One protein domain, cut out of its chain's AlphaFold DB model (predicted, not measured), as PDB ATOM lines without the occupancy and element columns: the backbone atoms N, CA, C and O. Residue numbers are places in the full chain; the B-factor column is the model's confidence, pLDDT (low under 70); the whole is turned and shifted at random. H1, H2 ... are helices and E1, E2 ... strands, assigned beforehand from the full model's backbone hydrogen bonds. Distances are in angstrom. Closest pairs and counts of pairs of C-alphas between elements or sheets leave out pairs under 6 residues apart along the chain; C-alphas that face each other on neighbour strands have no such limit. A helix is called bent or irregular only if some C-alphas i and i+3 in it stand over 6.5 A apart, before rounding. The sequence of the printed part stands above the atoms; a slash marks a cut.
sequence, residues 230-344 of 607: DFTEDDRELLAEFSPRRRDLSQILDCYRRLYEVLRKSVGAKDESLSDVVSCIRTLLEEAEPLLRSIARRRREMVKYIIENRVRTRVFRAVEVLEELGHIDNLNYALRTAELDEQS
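This is residues 230 to 344 of the 607 residues of an uncharacterized protein of Thermoprotei archaeon (UniProt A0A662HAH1). H2 and H3a form a helical hairpin that H4 crosses; H1 and H3b sit at one end, H5 near the other. The printed part has 115 residues, five helices then strand E1, mostly helix. It is compact, radius of gyration of the C-alphas 15.4 A, spans 46 by 32 by 18 A.

H3, residues 274 to 309, one helix by hydrogen bonds, is bent: C-alphas 297 and 300, ending H3a and beginning H3b, are 7.7 A apart. H3a is irregular: C-alphas 287 and 290 are 6.9 A apart. H2, residues 251 to 268, and H3a make a hairpin. H4, residues 315 to 325, touches H3a, closest at C-alphas 292 and 319, 6.7 A. In H3a 18 of 20 O i to N i+4 pairs are within hydrogen-bond range.

H3a, 34.1 A long, begins at (349.078, 395.901, 464.989); E1, residues 339 to 341, ends at (359.627, 394.334, 482.057). H1 is residues 233 to 241, H5 331 to 335.

The printed part has no cut; residues 268 to 272 are under pLDDT 70.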
ATOM      1  N   ASP A 230     350.144 404.187 489.220       92.38
ATOM      2  CA  ASP A 230     348.987 404.184 490.109       92.38
ATOM      3  C   ASP A 230     348.702 405.622 490.551       92.38
ATOM      4  O   ASP A 230     349.404 406.181 491.400       92.38
ATOM      5  N   PHE A 231     347.721 406.259 489.912       95.25
ATOM      6  CA  PHE A 231     347.311 407.621 490.262       95.25
ATOM      7  C   PHE A 231     346.520 407.643 491.570       95.25
ATOM      8  O   PHE A 231     345.675 406.781 491.811       95.25
ATOM      9  N   THR A 232     346.804 408.651 492.382       93.75
ATOM     10  CA  THR A 232     346.222 408.888 493.709       93.75
ATOM     11  C   THR A 232     345.132 409.957 493.660       93.75
ATOM     12  O   THR A 232     344.960 410.605 492.628       93.75
ATOM     13  N   GLU A 233     344.400 410.154 494.759       93.69
ATOM     14  CA  GLU A 233     343.415 411.240 494.842       93.69
ATOM     15  C   GLU A 233     344.089 412.615 494.739       93.69
ATOM     16  O   GLU A 233     343.646 413.441 493.950       93.69
ATOM     17  N   ASP A 234     345.264 412.790 495.359       93.62
ATOM     18  CA  ASP A 234     346.118 413.978 495.199       93.62
ATOM     19  C   ASP A 234     346.390 414.333 493.720       93.62
ATOM     20  O   ASP A 234     346.479 415.507 493.359       93.62
ATOM     21  N   ASP A 235     346.533 413.332 492.836       96.00
ATOM     22  CA  ASP A 235     346.724 413.565 491.397       96.00
ATOM     23  C   ASP A 235     345.452 414.124 490.736       96.00
ATOM     24  O   ASP A 235     345.544 414.975 489.845       96.00
ATOM     25  N   ARG A 236     344.273 413.643 491.157       95.56
ATOM     26  CA  ARG A 236     342.969 414.099 490.656       95.56
ATOM     27  C   ARG A 236     342.654 415.497 491.165       95.56
ATOM     28  O   ARG A 236     342.331 416.359 490.353       95.56
ATOM     29  N   GLU A 237     342.825 415.737 492.462       95.00
ATOM     30  CA  GLU A 237     342.628 417.044 493.094       95.00
ATOM     31  C   GLU A 237     343.543 418.103 492.475       95.00
ATOM     32  O   GLU A 237     343.082 419.178 492.093       95.00
ATOM     33  N   LEU A 238     344.825 417.774 492.266       96.12
ATOM     34  CA  LEU A 238     345.761 418.649 491.562       96.12
ATOM     35  C   LEU A 238     345.245 419.019 490.164       96.12
ATOM     36  O   LEU A 238     345.339 420.170 489.750       96.12
ATOM     37  N   LEU A 239     344.739 418.062 489.389       96.69
ATOM     38  CA  LEU A 239     344.240 418.352 488.044       96.69
ATOM     39  C   LEU A 239     342.920 419.129 488.070       96.69
ATOM     40  O   LEU A 239     342.745 420.021 487.236       96.69
ATOM     41  N   ALA A 240     342.033 418.841 489.023       94.56
ATOM     42  CA  ALA A 240     340.770 419.544 489.217       94.56
ATOM     43  C   ALA A 240     341.003 421.023 489.566       94.56
ATOM     44  O   ALA A 240     340.463 421.896 488.888       94.56
ATOM     45  N   GLU A 241     341.898 421.307 490.517       94.75
ATOM     46  CA  GLU A 241     342.275 422.665 490.941       94.75
ATOM     47  C   GLU A 241     342.736 423.538 489.760       94.75
ATOM     48  O   GLU A 241     342.380 424.708 489.634       94.75
ATOM     49  N   PHE A 242     343.500 422.957 488.829       95.62
ATOM     50  CA  PHE A 242     344.032 423.674 487.664       95.62
ATOM     51  C   PHE A 242     343.186 423.509 486.388       95.62
ATOM     52  O   PHE A 242     343.611 423.918 485.293       95.62
ATOM     53  N   SER A 243     341.985 422.938 486.486       94.38
ATOM     54  CA  SER A 243     341.091 422.761 485.340       94.38
ATOM     55  C   SER A 243     340.439 424.081 484.908       94.38
ATOM     56  O   SER A 243     339.887 424.814 485.725       94.38
ATOM     57  N   PRO A 244     340.481 424.459 483.612       91.38
ATOM     58  CA  PRO A 244     339.651 425.556 483.135       91.38
ATOM     59  C   PRO A 244     338.176 425.161 483.165       91.38
ATOM     60  O   PRO A 244     337.838 424.021 482.879       91.38
ATOM     61  N   ARG A 245     337.291 426.157 483.265       86.50
ATOM     62  CA  ARG A 245     335.828 425.980 483.170       86.50
ATOM     63  C   ARG A 245     335.336 425.097 482.011       86.50
ATOM     64  O   ARG A 245     334.274 424.509 482.111       86.50
ATOM     65  N   ARG A 246     336.061 425.059 480.886       88.19
ATOM     66  CA  ARG A 246     335.657 424.344 479.659       88.19
ATOM     67  C   ARG A 246     336.355 422.993 479.446       88.19
ATOM     68  O   ARG A 246     336.208 422.422 478.371       88.19
ATOM     69  N   ARG A 247     337.204 422.530 480.366       91.12
ATOM     70  CA  ARG A 247     337.979 421.295 480.166       91.12
ATOM     71  C   ARG A 247     338.353 420.694 481.505       91.12
ATOM     72  O   ARG A 247     338.975 421.369 482.308       91.12
ATOM     73  N   ASP A 248     338.056 419.425 481.696       95.00
ATOM     74  CA  ASP A 248     338.543 418.695 482.853       95.00
ATOM     75  C   ASP A 248     339.935 418.131 482.543       95.00
ATOM     76  O   ASP A 248     340.109 417.360 481.599       95.00
ATOM     77  N   LEU A 249     340.954 418.563 483.290       96.38
ATOM     78  CA  LEU A 249     342.309 418.048 483.108       96.38
ATOM     79  C   LEU A 249     342.486 416.651 483.705       96.38
ATOM     80  O   LEU A 249     343.434 415.976 483.307       96.38
ATOM     81  N   SER A 250     341.598 416.202 484.600       94.88
ATOM     82  CA  SER A 250     341.645 414.866 485.209       94.88
ATOM     83  C   SER A 250     341.557 413.749 484.159       94.88
ATOM     84  O   SER A 250     342.213 412.716 484.297       94.88
ATOM     85  N   GLN A 251     340.888 414.029 483.034       95.88
ATOM     86  CA  GLN A 251     340.766 413.147 481.870       95.88
ATOM     87  C   GLN A 251     342.120 412.675 481.315       95.88
ATOM     88  O   GLN A 251     342.199 411.604 480.718       95.88
ATOM     89  N   ILE A 252     343.216 413.416 481.543       96.88
ATOM     90  CA  ILE A 252     344.556 412.997 481.099       96.88
ATOM     91  C   ILE A 252     344.991 411.687 481.771       96.88
ATOM     92  O   ILE A 252     345.723 410.899 481.168       96.88
ATOM     93  N   LEU A 253     344.536 411.444 483.006       97.06
ATOM     94  CA  LEU A 253     344.826 410.224 483.755       97.06
ATOM     95  C   LEU A 253     344.138 409.023 483.110       97.06
ATOM     96  O   LEU A 253     344.751 407.964 482.976       97.06
ATOM     97  N   ASP A 254     342.898 409.200 482.659       95.12
ATOM     98  CA  ASP A 254     342.126 408.144 482.009       95.12
ATOM     99  C   ASP A 254     342.637 407.866 480.593       95.12
ATOM    100  O   ASP A 254     342.792 406.700 480.223       95.12
ATOM    101  N   CYS A 255     343.020 408.905 479.837       96.31
ATOM    102  CA  CYS A 255     343.744 408.738 478.573       96.31
ATOM    103  C   CYS A 255     345.022 407.911 478.777       96.31
ATOM    104  O   CYS A 255     345.269 406.966 478.028       96.31
ATOM    105  N   TYR A 256     345.815 408.219 479.813       97.88
ATOM    106  CA  TYR A 256     347.028 407.463 480.122       97.88
ATOM    107  C   TYR A 256     346.734 406.008 480.496       97.88
ATOM    108  O   TYR A 256     347.395 405.110 479.979       97.88
ATOM    109  N   ARG A 257     345.754 405.756 481.377       97.00
ATOM    110  CA  ARG A 257     345.372 404.394 481.794       97.00
ATOM    111  C   ARG A 257     344.945 403.550 480.597       97.00
ATOM    112  O   ARG A 257     345.514 402.483 480.388       97.00
ATOM    113  N   ARG A 258     344.029 404.068 479.768       96.94
ATOM    114  CA  ARG A 258     343.568 403.400 478.538       96.94
ATOM    115  C   ARG A 258     344.739 403.108 477.602       96.94
ATOM    116  O   ARG A 258     344.869 401.990 477.114       96.94
ATOM    117  N   LEU A 259     345.631 404.078 477.400       96.94
ATOM    118  CA  LEU A 259     346.813 403.904 476.555       96.94
ATOM    119  C   LEU A 259     347.760 402.829 477.106       96.94
ATOM    120  O   LEU A 259     348.236 401.983 476.348       96.94
ATOM    121  N   TYR A 260     348.029 402.840 478.413       96.50
ATOM    122  CA  TYR A 260     348.872 401.838 479.060       96.50
ATOM    123  C   TYR A 260     348.256 400.440 478.959       96.50
ATOM    124  O   TYR A 260     348.972 399.487 478.665       96.50
ATOM    125  N   GLU A 261     346.944 400.304 479.150       94.12
ATOM    126  CA  GLU A 261     346.235 399.030 479.008       94.12
ATOM    127  C   GLU A 261     346.291 398.491 477.581       94.12
ATOM    128  O   GLU A 261     346.594 397.314 477.399       94.12
ATOM    129  N   VAL A 262     346.061 399.340 476.574       93.62
ATOM    130  CA  VAL A 262     346.195 398.969 475.157       93.62
ATOM    131  C   VAL A 262     347.620 398.501 474.867       93.62
ATOM    132  O   VAL A 262     347.819 397.424 474.310       93.62
ATOM    133  N   LEU A 263     348.635 399.247 475.315       92.00
ATOM    134  CA  LEU A 263     350.031 398.843 475.154       92.00
ATOM    135  C   LEU A 263     350.330 397.522 475.867       92.00
ATOM    136  O   LEU A 263     350.916 396.623 475.269       92.00
ATOM    137  N   ARG A 264     349.909 397.371 477.124       91.25
ATOM    138  CA  ARG A 264     350.143 396.162 477.919       91.25
ATOM    139  C   ARG A 264     349.474 394.944 477.293       91.25
ATOM    140  O   ARG A 264     350.114 393.899 477.217       91.25
ATOM    141  N   LYS A 265     348.234 395.078 476.811       87.38
ATOM    142  CA  LYS A 265     347.518 394.027 476.074       87.38
ATOM    143  C   LYS A 265     348.214 393.704 474.761       87.38
ATOM    144  O   LYS A 265     348.474 392.538 474.518       87.38
ATOM    145  N   SER A 266     348.673 394.698 474.007       84.81
ATOM    146  CA  SER A 266     349.390 394.461 472.746       84.81
ATOM    147  C   SER A 266     350.733 393.729 472.946       84.81
ATOM    148  O   SER A 266     351.099 392.843 472.180       84.81
ATOM    149  N   VAL A 267     351.463 394.017 474.031       82.06
ATOM    150  CA  VAL A 267     352.668 393.255 474.418       82.06
ATOM    151  C   VAL A 267     352.291 391.905 475.061       82.06
ATOM    152  O   VAL A 267     353.118 390.998 475.142       82.06
ATOM    153  N   GLY A 268     351.038 391.750 475.496       63.25
ATOM    154  CA  GLY A 268     350.458 390.651 476.274       63.25
ATOM    155  C   GLY A 268     349.582 389.640 475.500       63.25
ATOM    156  O   GLY A 268     349.430 388.514 475.984       63.25
ATOM    157  N   ALA A 269     349.129 389.942 474.277       59.62
ATOM    158  CA  ALA A 269     348.244 389.131 473.422       59.62
ATOM    159  C   ALA A 269     348.916 388.750 472.079       59.62
ATOM    160  O   ALA A 269     349.801 389.452 471.603       59.62
ATOM    161  N   LYS A 270     348.630 387.557 471.522       56.91
ATOM    162  CA  LYS A 270     349.234 387.080 470.248       56.91
ATOM    163  C   LYS A 270     348.389 387.421 469.012       56.91
ATOM    164  O   LYS A 270     348.932 387.382 467.913       56.91
ATOM    165  N   ASP A 271     347.128 387.797 469.213       57.72
ATOM    166  CA  ASP A 271     346.109 387.799 468.156       57.72
ATOM    167  C   ASP A 271     345.577 389.202 467.810       57.72
ATOM    168  O   ASP A 271     344.690 389.339 466.973       57.72
ATOM    169  N   GLU A 272     346.107 390.266 468.426       64.94
ATOM    170  CA  GLU A 272     345.702 391.640 468.103       64.94
ATOM    171  C   GLU A 272     346.405 392.145 466.835       64.94
ATOM    172  O   GLU A 272     347.632 392.064 466.702       64.94
ATOM    173  N   SER A 273     345.634 392.726 465.911       80.88
ATOM    174  CA  SER A 273     346.197 393.385 464.735       80.88
ATOM    175  C   SER A 273     346.968 394.643 465.140       80.88
ATOM    176  O   SER A 273     346.426 395.564 465.756       80.88
ATOM    177  N   LEU A 274     348.236 394.731 464.729       83.94
ATOM    178  CA  LEU A 274     349.078 395.901 464.989       83.94
ATOM    179  C   LEU A 274     348.475 397.196 464.412       83.94
ATOM    180  O   LEU A 274     348.668 398.259 464.999       83.94
ATOM    181  N   SER A 275     347.742 397.128 463.293       86.38
ATOM    182  CA  SER A 275     347.065 398.303 462.718       86.38
ATOM    183  C   SER A 275     346.043 398.899 463.678       86.38
ATOM    184  O   SER A 275     345.959 400.120 463.811       86.38
ATOM    185  N   ASP A 276     345.307 398.038 464.374       89.31
ATOM    186  CA  ASP A 276     344.182 398.427 465.218       89.31
ATOM    187  C   ASP A 276     344.708 399.024 466.521       89.31
ATOM    188  O   ASP A 276     344.243 400.076 466.959       89.31
ATOM    189  N   VAL A 277     345.778 398.434 467.067       91.00
ATOM    190  CA  VAL A 277     346.529 398.991 468.200       91.00
ATOM    191  C   VAL A 277     347.084 400.377 467.859       91.00
ATOM    192  O   VAL A 277     346.924 401.315 468.640       91.00
ATOM    193  N   VAL A 278     347.712 400.540 466.685       92.06
ATOM    194  CA  VAL A 278     348.235 401.842 466.227       92.06
ATOM    195  C   VAL A 278     347.112 402.872 466.113       92.06
ATOM    196  O   VAL A 278     347.284 403.999 466.578       92.06
ATOM    197  N   SER A 279     345.984 402.498 465.503       93.75
ATOM    198  CA  SER A 279     344.815 403.369 465.348       93.75
ATOM    199  C   SER A 279     344.275 403.812 466.709       93.75
ATOM    200  O   SER A 279     344.164 405.006 466.971       93.75
ATOM    201  N   CYS A 280     344.075 402.863 467.629       94.75
ATOM    202  CA  CYS A 280     343.590 403.131 468.978       94.75
ATOM    203  C   CYS A 280     344.514 404.085 469.752       94.75
ATOM    204  O   CYS A 280     344.049 405.066 470.335       94.75
ATOM    205  N   ILE A 281     345.831 403.850 469.721       95.12
ATOM    206  CA  ILE A 281     346.797 404.732 470.391       95.12
ATOM    207  C   ILE A 281     346.788 406.129 469.762       95.12
ATOM    208  O   ILE A 281     346.854 407.111 470.496       95.12
ATOM    209  N   ARG A 282     346.679 406.251 468.432       95.44
ATOM    210  CA  ARG A 282     346.582 407.561 467.768       95.44
ATOM    211  C   ARG A 282     345.351 408.337 468.221       95.44
ATOM    212  O   ARG A 282     345.512 409.484 468.624       95.44
ATOM    213  N   THR A 283     344.179 407.704 468.264       96.31
ATOM    214  CA  THR A 283     342.954 408.329 468.785       96.31
ATOM    215  C   THR A 283     343.142 408.823 470.222       96.31
ATOM    216  O   THR A 283     342.818 409.964 470.533       96.31
ATOM    217  N   LEU A 284     343.750 408.012 471.096       96.88
ATOM    218  CA  LEU A 284     344.029 408.409 472.483       96.88
ATOM    219  C   LEU A 284     345.007 409.592 472.581       96.88
ATOM    220  O   LEU A 284     344.868 410.440 473.463       96.88
ATOM    221  N   LEU A 285     346.004 409.668 471.695       95.50
ATOM    222  CA  LEU A 285     346.943 410.793 471.643       95.50
ATOM    223  C   LEU A 285     346.275 412.072 471.113       95.50
ATOM    224  O   LEU A 285     346.569 413.158 471.616       95.50
ATOM    225  N   GLU A 286     345.355 411.955 470.153       95.44
ATOM    226  CA  GLU A 286     344.532 413.065 469.653       95.44
ATOM    227  C   GLU A 286     343.581 413.596 470.740       95.44
ATOM    228  O   GLU A 286     343.501 414.810 470.944       95.44
ATOM    229  N   GLU A 287     342.938 412.707 471.508       95.50
ATOM    230  CA  GLU A 287     342.146 413.055 472.701       95.50
ATOM    231  C   GLU A 287     343.004 413.788 473.754       95.50
ATOM    232  O   GLU A 287     342.578 414.787 474.345       95.50
ATOM    233  N   ALA A 288     344.245 413.331 473.969       96.12
ATOM    234  CA  ALA A 288     345.156 413.900 474.959       96.12
ATOM    235  C   ALA A 288     345.746 415.261 474.546       96.12
ATOM    236  O   ALA A 288     346.035 416.094 475.410       96.12
ATOM    237  N   GLU A 289     345.929 415.538 473.254       94.50
ATOM    238  CA  GLU A 289     346.580 416.760 472.767       94.50
ATOM    239  C   GLU A 289     346.009 418.076 473.355       94.50
ATOM    240  O   GLU A 289     346.786 418.905 473.859       94.50
ATOM    241  N   PRO A 290     344.684 418.335 473.345       94.56
ATOM    242  CA  PRO A 290     344.130 419.542 473.952       94.56
ATOM    243  C   PRO A 290     344.381 419.618 475.467       94.56
ATOM    244  O   PRO A 290     344.598 420.720 475.992       94.56
ATOM    245  N   LEU A 291     344.371 418.486 476.175       96.25
ATOM    246  CA  LEU A 291     344.666 418.408 477.609       96.25
ATOM    247  C   LEU A 291     346.139 418.760 477.871       96.25
ATOM    248  O   LEU A 291     346.423 419.658 478.669       96.25
ATOM    249  N   LEU A 292     347.065 418.156 477.117       94.00
ATOM    250  CA  LEU A 292     348.507 418.418 477.178       94.00
ATOM    251  C   LEU A 292     348.822 419.900 476.949       94.00
ATOM    252  O   LEU A 292     349.548 420.516 477.730       94.00
ATOM    253  N   ARG A 293     348.213 420.523 475.930       92.06
ATOM    254  CA  ARG A 293     348.378 421.963 475.660       92.06
ATOM    255  C   ARG A 293     347.898 422.832 476.828       92.06
ATOM    256  O   ARG A 293     348.522 423.855 477.117       92.06
ATOM    257  N   SER A 294     346.803 422.459 477.494       94.38
ATOM    258  CA  SER A 294     346.302 423.177 478.674       94.38
ATOM    259  C   SER A 294     347.218 423.013 479.887       94.38
ATOM    260  O   SER A 294     347.547 424.011 480.530       94.38
ATOM    261  N   ILE A 295     347.687 421.792 480.159       94.44
ATOM    262  CA  ILE A 295     348.653 421.509 481.230       94.44
ATOM    263  C   ILE A 295     349.951 422.281 480.984       94.44
ATOM    264  O   ILE A 295     350.457 422.947 481.884       94.44
ATOM    265  N   ALA A 296     350.466 422.292 479.752       89.94
ATOM    266  CA  ALA A 296     351.683 423.020 479.401       89.94
ATOM    267  C   ALA A 296     351.588 424.527 479.703       89.94
ATOM    268  O   ALA A 296     352.570 425.122 480.157       89.94
ATOM    269  N   ARG A 297     350.413 425.146 479.504       90.75
ATOM    270  CA  ARG A 297     350.170 426.566 479.830       90.75
ATOM    271  C   ARG A 297     350.178 426.831 481.336       90.75
ATOM    272  O   ARG A 297     350.725 427.848 481.751       90.75
ATOM    273  N   ARG A 298     349.637 425.911 482.142       92.69
ATOM    274  CA  ARG A 298     349.559 426.025 483.615       92.69
ATOM    275  C   ARG A 298     350.715 425.385 484.367       92.69
ATOM    276  O   ARG A 298     350.810 425.511 485.583       92.69
ATOM    277  N   ARG A 299     351.642 424.740 483.658       90.44
ATOM    278  CA  ARG A 299     352.752 423.970 484.233       90.44
ATOM    279  C   ARG A 299     353.505 424.717 485.329       90.44
ATOM    280  O   ARG A 299     353.885 424.108 486.318       90.44
ATOM    281  N   ARG A 300     353.743 426.024 485.168       88.56
ATOM    282  CA  ARG A 300     354.432 426.823 486.195       88.56
ATOM    283  C   ARG A 300     353.615 426.927 487.482       88.56
ATOM    284  O   ARG A 300     354.177 426.733 488.549       88.56
ATOM    285  N   GLU A 301     352.325 427.207 487.391       92.12
ATOM    286  CA  GLU A 301     351.442 427.344 488.555       92.12
ATOM    287  C   GLU A 301     351.285 426.001 489.278       92.12
ATOM    288  O   GLU A 301     351.507 425.930 490.483       92.12
ATOM    289  N   MET A 302     351.065 424.920 488.522       94.00
ATOM    290  CA  MET A 302     350.994 423.558 489.064       94.00
ATOM    291  C   MET A 302     352.284 423.161 489.792       94.00
ATOM    292  O   MET A 302     352.249 422.684 490.920       94.00
ATOM    293  N   VAL A 303     353.451 423.387 489.173       92.06
ATOM    294  CA  VAL A 303     354.749 423.080 489.800       92.06
ATOM    295  C   VAL A 303     354.956 423.901 491.073       92.06
ATOM    296  O   VAL A 303     355.491 423.373 492.046       92.06
ATOM    297  N   LYS A 304     354.547 425.175 491.078       91.19
ATOM    298  CA  LYS A 304     354.622 426.033 492.264       91.19
ATOM    299  C   LYS A 304     353.817 425.422 493.412       91.19
ATOM    300  O   LYS A 304     354.379 425.192 494.478       91.19
ATOM    301  N   TYR A 305     352.554 425.096 493.142       93.81
ATOM    302  CA  TYR A 305     351.637 424.487 494.102       93.81
ATOM    303  C   TYR A 305     352.179 423.167 494.657       93.81
ATOM    304  O   TYR A 305     352.230 422.983 495.869       93.81
ATOM    305  N   ILE A 306     352.678 422.283 493.787       94.00
ATOM    306  CA  ILE A 306     353.288 421.006 494.182       94.00
ATOM    307  C   ILE A 306     354.462 421.210 495.142       94.00
ATOM    308  O   ILE A 306     354.581 420.500 496.137       94.00
ATOM    309  N   ILE A 307     355.350 422.162 494.848       91.00
ATOM    310  CA  ILE A 307     356.537 422.407 495.673       91.00
ATOM    311  C   ILE A 307     356.152 423.034 497.019       91.00
ATOM    312  O   ILE A 307     356.700 422.628 498.045       91.00
ATOM    313  N   GLU A 308     355.237 424.005 497.020       90.81
ATOM    314  CA  GLU A 308     354.800 424.726 498.224       90.81
ATOM    315  C   GLU A 308     354.004 423.813 499.167       90.81
ATOM    316  O   GLU A 308     354.316 423.750 500.357       90.81
ATOM    317  N   ASN A 309     353.079 423.017 498.624       92.69
ATOM    318  CA  ASN A 309     352.218 422.109 499.388       92.69
ATOM    319  C   ASN A 309     352.786 420.687 499.531       92.69
ATOM    320  O   ASN A 309     352.192 419.839 500.184       92.69
ATOM    321  N   ARG A 310     353.963 420.413 498.948       92.56
ATOM    322  CA  ARG A 310     354.650 419.105 498.973       92.56
ATOM    323  C   ARG A 310     353.796 417.940 498.455       92.56
ATOM    324  O   ARG A 310     353.967 416.807 498.908       92.56
ATOM    325  N   VAL A 311     352.939 418.211 497.476       94.25
ATOM    326  CA  VAL A 311     352.070 417.209 496.844       94.25
ATOM    327  C   VAL A 311     352.923 416.230 496.045       94.25
ATOM    328  O   VAL A 311     353.711 416.633 495.191       94.25
ATOM    329  N   ARG A 312     352.799 414.929 496.308       94.69
ATOM    330  CA  ARG A 312     353.446 413.913 495.469       94.69
ATOM    331  C   ARG A 312     352.538 413.627 494.290       94.69
ATOM    332  O   ARG A 312     351.372 413.330 494.488       94.69
ATOM    333  N   THR A 313     353.075 413.678 493.075       95.38
ATOM    334  CA  THR A 313     352.263 413.460 491.878       95.38
ATOM    335  C   THR A 313     352.951 412.571 490.853       95.38
ATOM    336  O   THR A 313     354.174 412.542 490.734       95.38
ATOM    337  N   ARG A 314     352.155 411.846 490.069       95.38
ATOM    338  CA  ARG A 314     352.587 411.092 488.883       95.38
ATOM    339  C   ARG A 314     352.109 411.733 487.577       95.38
ATOM    340  O   ARG A 314     352.517 411.286 486.506       95.38
ATOM    341  N   VAL A 315     351.318 412.808 487.650       95.75
ATOM    342  CA  VAL A 315     350.747 413.533 486.498       95.75
ATOM    343  C   VAL A 315     351.819 413.907 485.480       95.75
ATOM    344  O   VAL A 315     351.680 413.625 484.294       95.75
ATOM    345  N   PHE A 316     352.927 414.506 485.926       93.69
ATOM    346  CA  PHE A 316     353.975 414.954 485.007       93.69
ATOM    347  C   PHE A 316     354.693 413.802 484.312       93.69
ATOM    348  O   PHE A 316     355.120 413.969 483.172       93.69
ATOM    349  N   ARG A 317     354.770 412.627 484.947       93.75
ATOM    350  CA  ARG A 317     355.313 411.436 484.297       93.75
ATOM    351  C   ARG A 317     354.382 410.934 483.194       93.75
ATOM    352  O   ARG A 317     354.869 410.582 482.126       93.75
ATOM    353  N   ALA A 318     353.070 410.937 483.435       95.44
ATOM    354  CA  ALA A 318     352.074 410.583 482.425       95.44
ATOM    355  C   ALA A 318     352.096 411.562 481.240       95.44
ATOM    356  O   ALA A 318     352.153 411.141 480.088       95.44
ATOM    357  N   VAL A 319     352.141 412.866 481.531       93.94
ATOM    358  CA  VAL A 319     352.238 413.936 480.526       93.94
ATOM    359  C   VAL A 319     353.485 413.776 479.660       93.94
ATOM    360  O   VAL A 319     353.375 413.833 478.441       93.94
ATOM    361  N   GLU A 320     354.652 413.525 480.260       90.50
ATOM    362  CA  GLU A 320     355.900 413.306 479.513       90.50
ATOM    363  C   GLU A 320     355.800 412.124 478.546       90.50
ATOM    364  O   GLU A 320     356.232 412.232 477.404       90.50
ATOM    365  N   VAL A 321     355.200 411.012 478.976       93.12
ATOM    366  CA  VAL A 321     355.024 409.830 478.124       93.12
ATOM    367  C   VAL A 321     354.087 410.114 476.952       93.12
ATOM    368  O   VAL A 321     354.395 409.742 475.824       93.12
ATOM    369  N   LEU A 322     352.959 410.783 477.201       94.06
ATOM    370  CA  LEU A 322     352.011 411.148 476.147       94.06
ATOM    371  C   LEU A 322     352.635 412.137 475.150       94.06
ATOM    372  O   LEU A 322     352.453 411.982 473.944       94.06
ATOM    373  N   GLU A 323     353.421 413.109 475.629       88.69
ATOM    374  CA  GLU A 323     354.197 414.019 474.773       88.69
ATOM    375  C   GLU A 323     355.240 413.262 473.931       88.69
ATOM    376  O   GLU A 323     355.372 413.533 472.738       88.69
ATOM    377  N   GLU A 324     355.976 412.312 474.519       87.88
ATOM    378  CA  GLU A 324     356.963 411.496 473.797       87.88
ATOM    379  C   GLU A 324     356.306 410.641 472.708       87.88
ATOM    380  O   GLU A 324     356.745 410.687 471.559       87.88
ATOM    381  N   LEU A 325     355.228 409.923 473.038       90.12
ATOM    382  CA  LEU A 325     354.480 409.101 472.081       90.12
ATOM    383  C   LEU A 325     353.867 409.941 470.954       90.12
ATOM    384  O   LEU A 325     353.918 409.534 469.795       90.12
ATOM    385  N   GLY A 326     353.356 411.135 471.269       87.94
ATOM    386  CA  GLY A 326     352.835 412.085 470.279       87.94
ATOM    387  C   GLY A 326     353.889 412.622 469.302       87.94
ATOM    388  O   GLY A 326     353.537 413.201 468.276       87.94
ATOM    389  N   HIS A 327     355.180 412.428 469.586       85.31
ATOM    390  CA  HIS A 327     356.291 412.801 468.706       85.31
ATOM    391  C   HIS A 327     356.873 411.632 467.896       85.31
ATOM    392  O   HIS A 327     357.808 411.849 467.120       85.31
ATOM    393  N   ILE A 328     356.339 410.417 468.043       87.06
ATOM    394  CA  ILE A 328     356.736 409.260 467.235       87.06
ATOM    395  C   ILE A 328     355.994 409.316 465.893       87.06
ATOM    396  O   ILE A 328     354.838 408.905 465.787       87.06
ATOM    397  N   ASP A 329     356.678 409.785 464.845       82.62
ATOM    398  CA  ASP A 329     356.110 409.895 463.489       82.62
ATOM    399  C   ASP A 329     355.581 408.537 462.978       82.62
ATOM    400  O   ASP A 329     354.541 408.460 462.317       82.62
ATOM    401  N   ASN A 330     356.289 407.447 463.300       87.94
ATOM    402  CA  ASN A 330     356.037 406.123 462.742       87.94
ATOM    403  C   ASN A 330     355.743 405.059 463.810       87.94
ATOM    404  O   ASN A 330     356.462 404.067 463.969       87.94
ATOM    405  N   LEU A 331     354.643 405.274 464.537       89.62
ATOM    406  CA  LEU A 331     354.227 404.447 465.674       89.62
ATOM    407  C   LEU A 331     354.160 402.943 465.352       89.62
ATOM    408  O   LEU A 331     354.550 402.125 466.179       89.62
ATOM    409  N   ASN A 332     353.760 402.570 464.131       89.56
ATOM    410  CA  ASN A 332     353.728 401.173 463.683       89.56
ATOM    411  C   ASN A 332     355.084 400.460 463.836       89.56
ATOM    412  O   ASN A 332     355.125 399.307 464.254       89.56
ATOM    413  N   TYR A 333     356.203 401.122 463.526       89.62
ATOM    414  CA  TYR A 333     357.523 400.497 463.658       89.62
ATOM    415  C   TYR A 333     358.023 400.531 465.099       89.62
ATOM    416  O   TYR A 333     358.586 399.538 465.557       89.62
ATOM    417  N   ALA A 334     357.756 401.614 465.836       90.25
ATOM    418  CA  ALA A 334     358.108 401.709 467.249       90.25
ATOM    419  C   ALA A 334     357.400 400.628 468.088       90.25
ATOM    420  O   ALA A 334     358.047 399.953 468.885       90.25
ATOM    421  N   LEU A 335     356.106 400.374 467.871       89.25
ATOM    422  CA  LEU A 335     355.346 399.362 468.622       89.25
ATOM    423  C   LEU A 335     355.846 397.927 468.410       89.25
ATOM    424  O   LEU A 335     355.814 397.125 469.341       89.25
ATOM    425  N   ARG A 336     356.405 397.598 467.238       87.38
ATOM    426  CA  ARG A 336     357.027 396.277 466.995       87.38
ATOM    427  C   ARG A 336     358.222 396.002 467.910       87.38
ATOM    428  O   ARG A 336     358.606 394.847 468.096       87.38
ATOM    429  N   THR A 337     358.819 397.054 468.466       88.38
ATOM    430  CA  THR A 337     359.962 396.961 469.380       88.38
ATOM    431  C   THR A 337     359.561 396.868 470.850       88.38
ATOM    432  O   THR A 337     360.447 396.745 471.694       88.38
ATOM    433  N   ALA A 338     358.260 396.923 471.153       88.75
ATOM    434  CA  ALA A 338     357.756 396.996 472.513       88.75
ATOM    435  C   ALA A 338     358.213 395.827 473.390       88.75
ATOM    436  O   ALA A 338     358.132 394.655 473.010       88.75
ATOM    437  N   GLU A 339     358.676 396.172 474.588       87.38
ATOM    438  CA  GLU A 339     359.187 395.242 475.592       87.38
ATOM    439  C   GLU A 339     358.568 395.527 476.949       87.38
ATOM    440  O   GLU A 339     358.676 396.649 477.440       87.38
ATOM    441  N   LEU A 340     357.976 394.501 477.559       88.06
ATOM    442  CA  LEU A 340     357.488 394.540 478.931       88.06
ATOM    443  C   LEU A 340     358.563 393.998 479.877       88.06
ATOM    444  O   LEU A 340     359.068 392.889 479.709       88.06
ATOM    445  N   ASP A 341     358.898 394.793 480.884       88.12
ATOM    446  CA  ASP A 341     359.627 394.334 482.057       88.12
ATOM    447  C   ASP A 341     358.625 393.774 483.074       88.12
ATOM    448  O   ASP A 341     357.956 394.535 483.772       88.12
ATOM    449  N   GLU A 342     358.531 392.445 483.148       84.69
ATOM    450  CA  GLU A 342     357.591 391.722 484.020       84.69
ATOM    451  C   GLU A 342     357.743 392.081 485.508       84.69
ATOM    452  O   GLU A 342     356.781 391.997 486.263       84.69
ATOM    453  N   GLN A 343     358.935 392.507 485.950       86.56
ATOM    454  CA  GLN A 343     359.154 392.864 487.355       86.56
ATOM    455  C   GLN A 343     358.597 394.243 487.697       86.56
ATOM    456  O   GLN A 343     358.123 394.458 488.809       86.56
ATOM    457  N   SER A 344     358.701 395.196 486.768       88.38
ATOM    458  CA  SER A 344     358.329 396.594 487.012       88.38
ATOM    459  C   SER A 344     357.034 397.026 486.321       88.38
ATOM    460  O   SER A 344     356.589 398.155 486.521       88.38
TER     461      SER A 344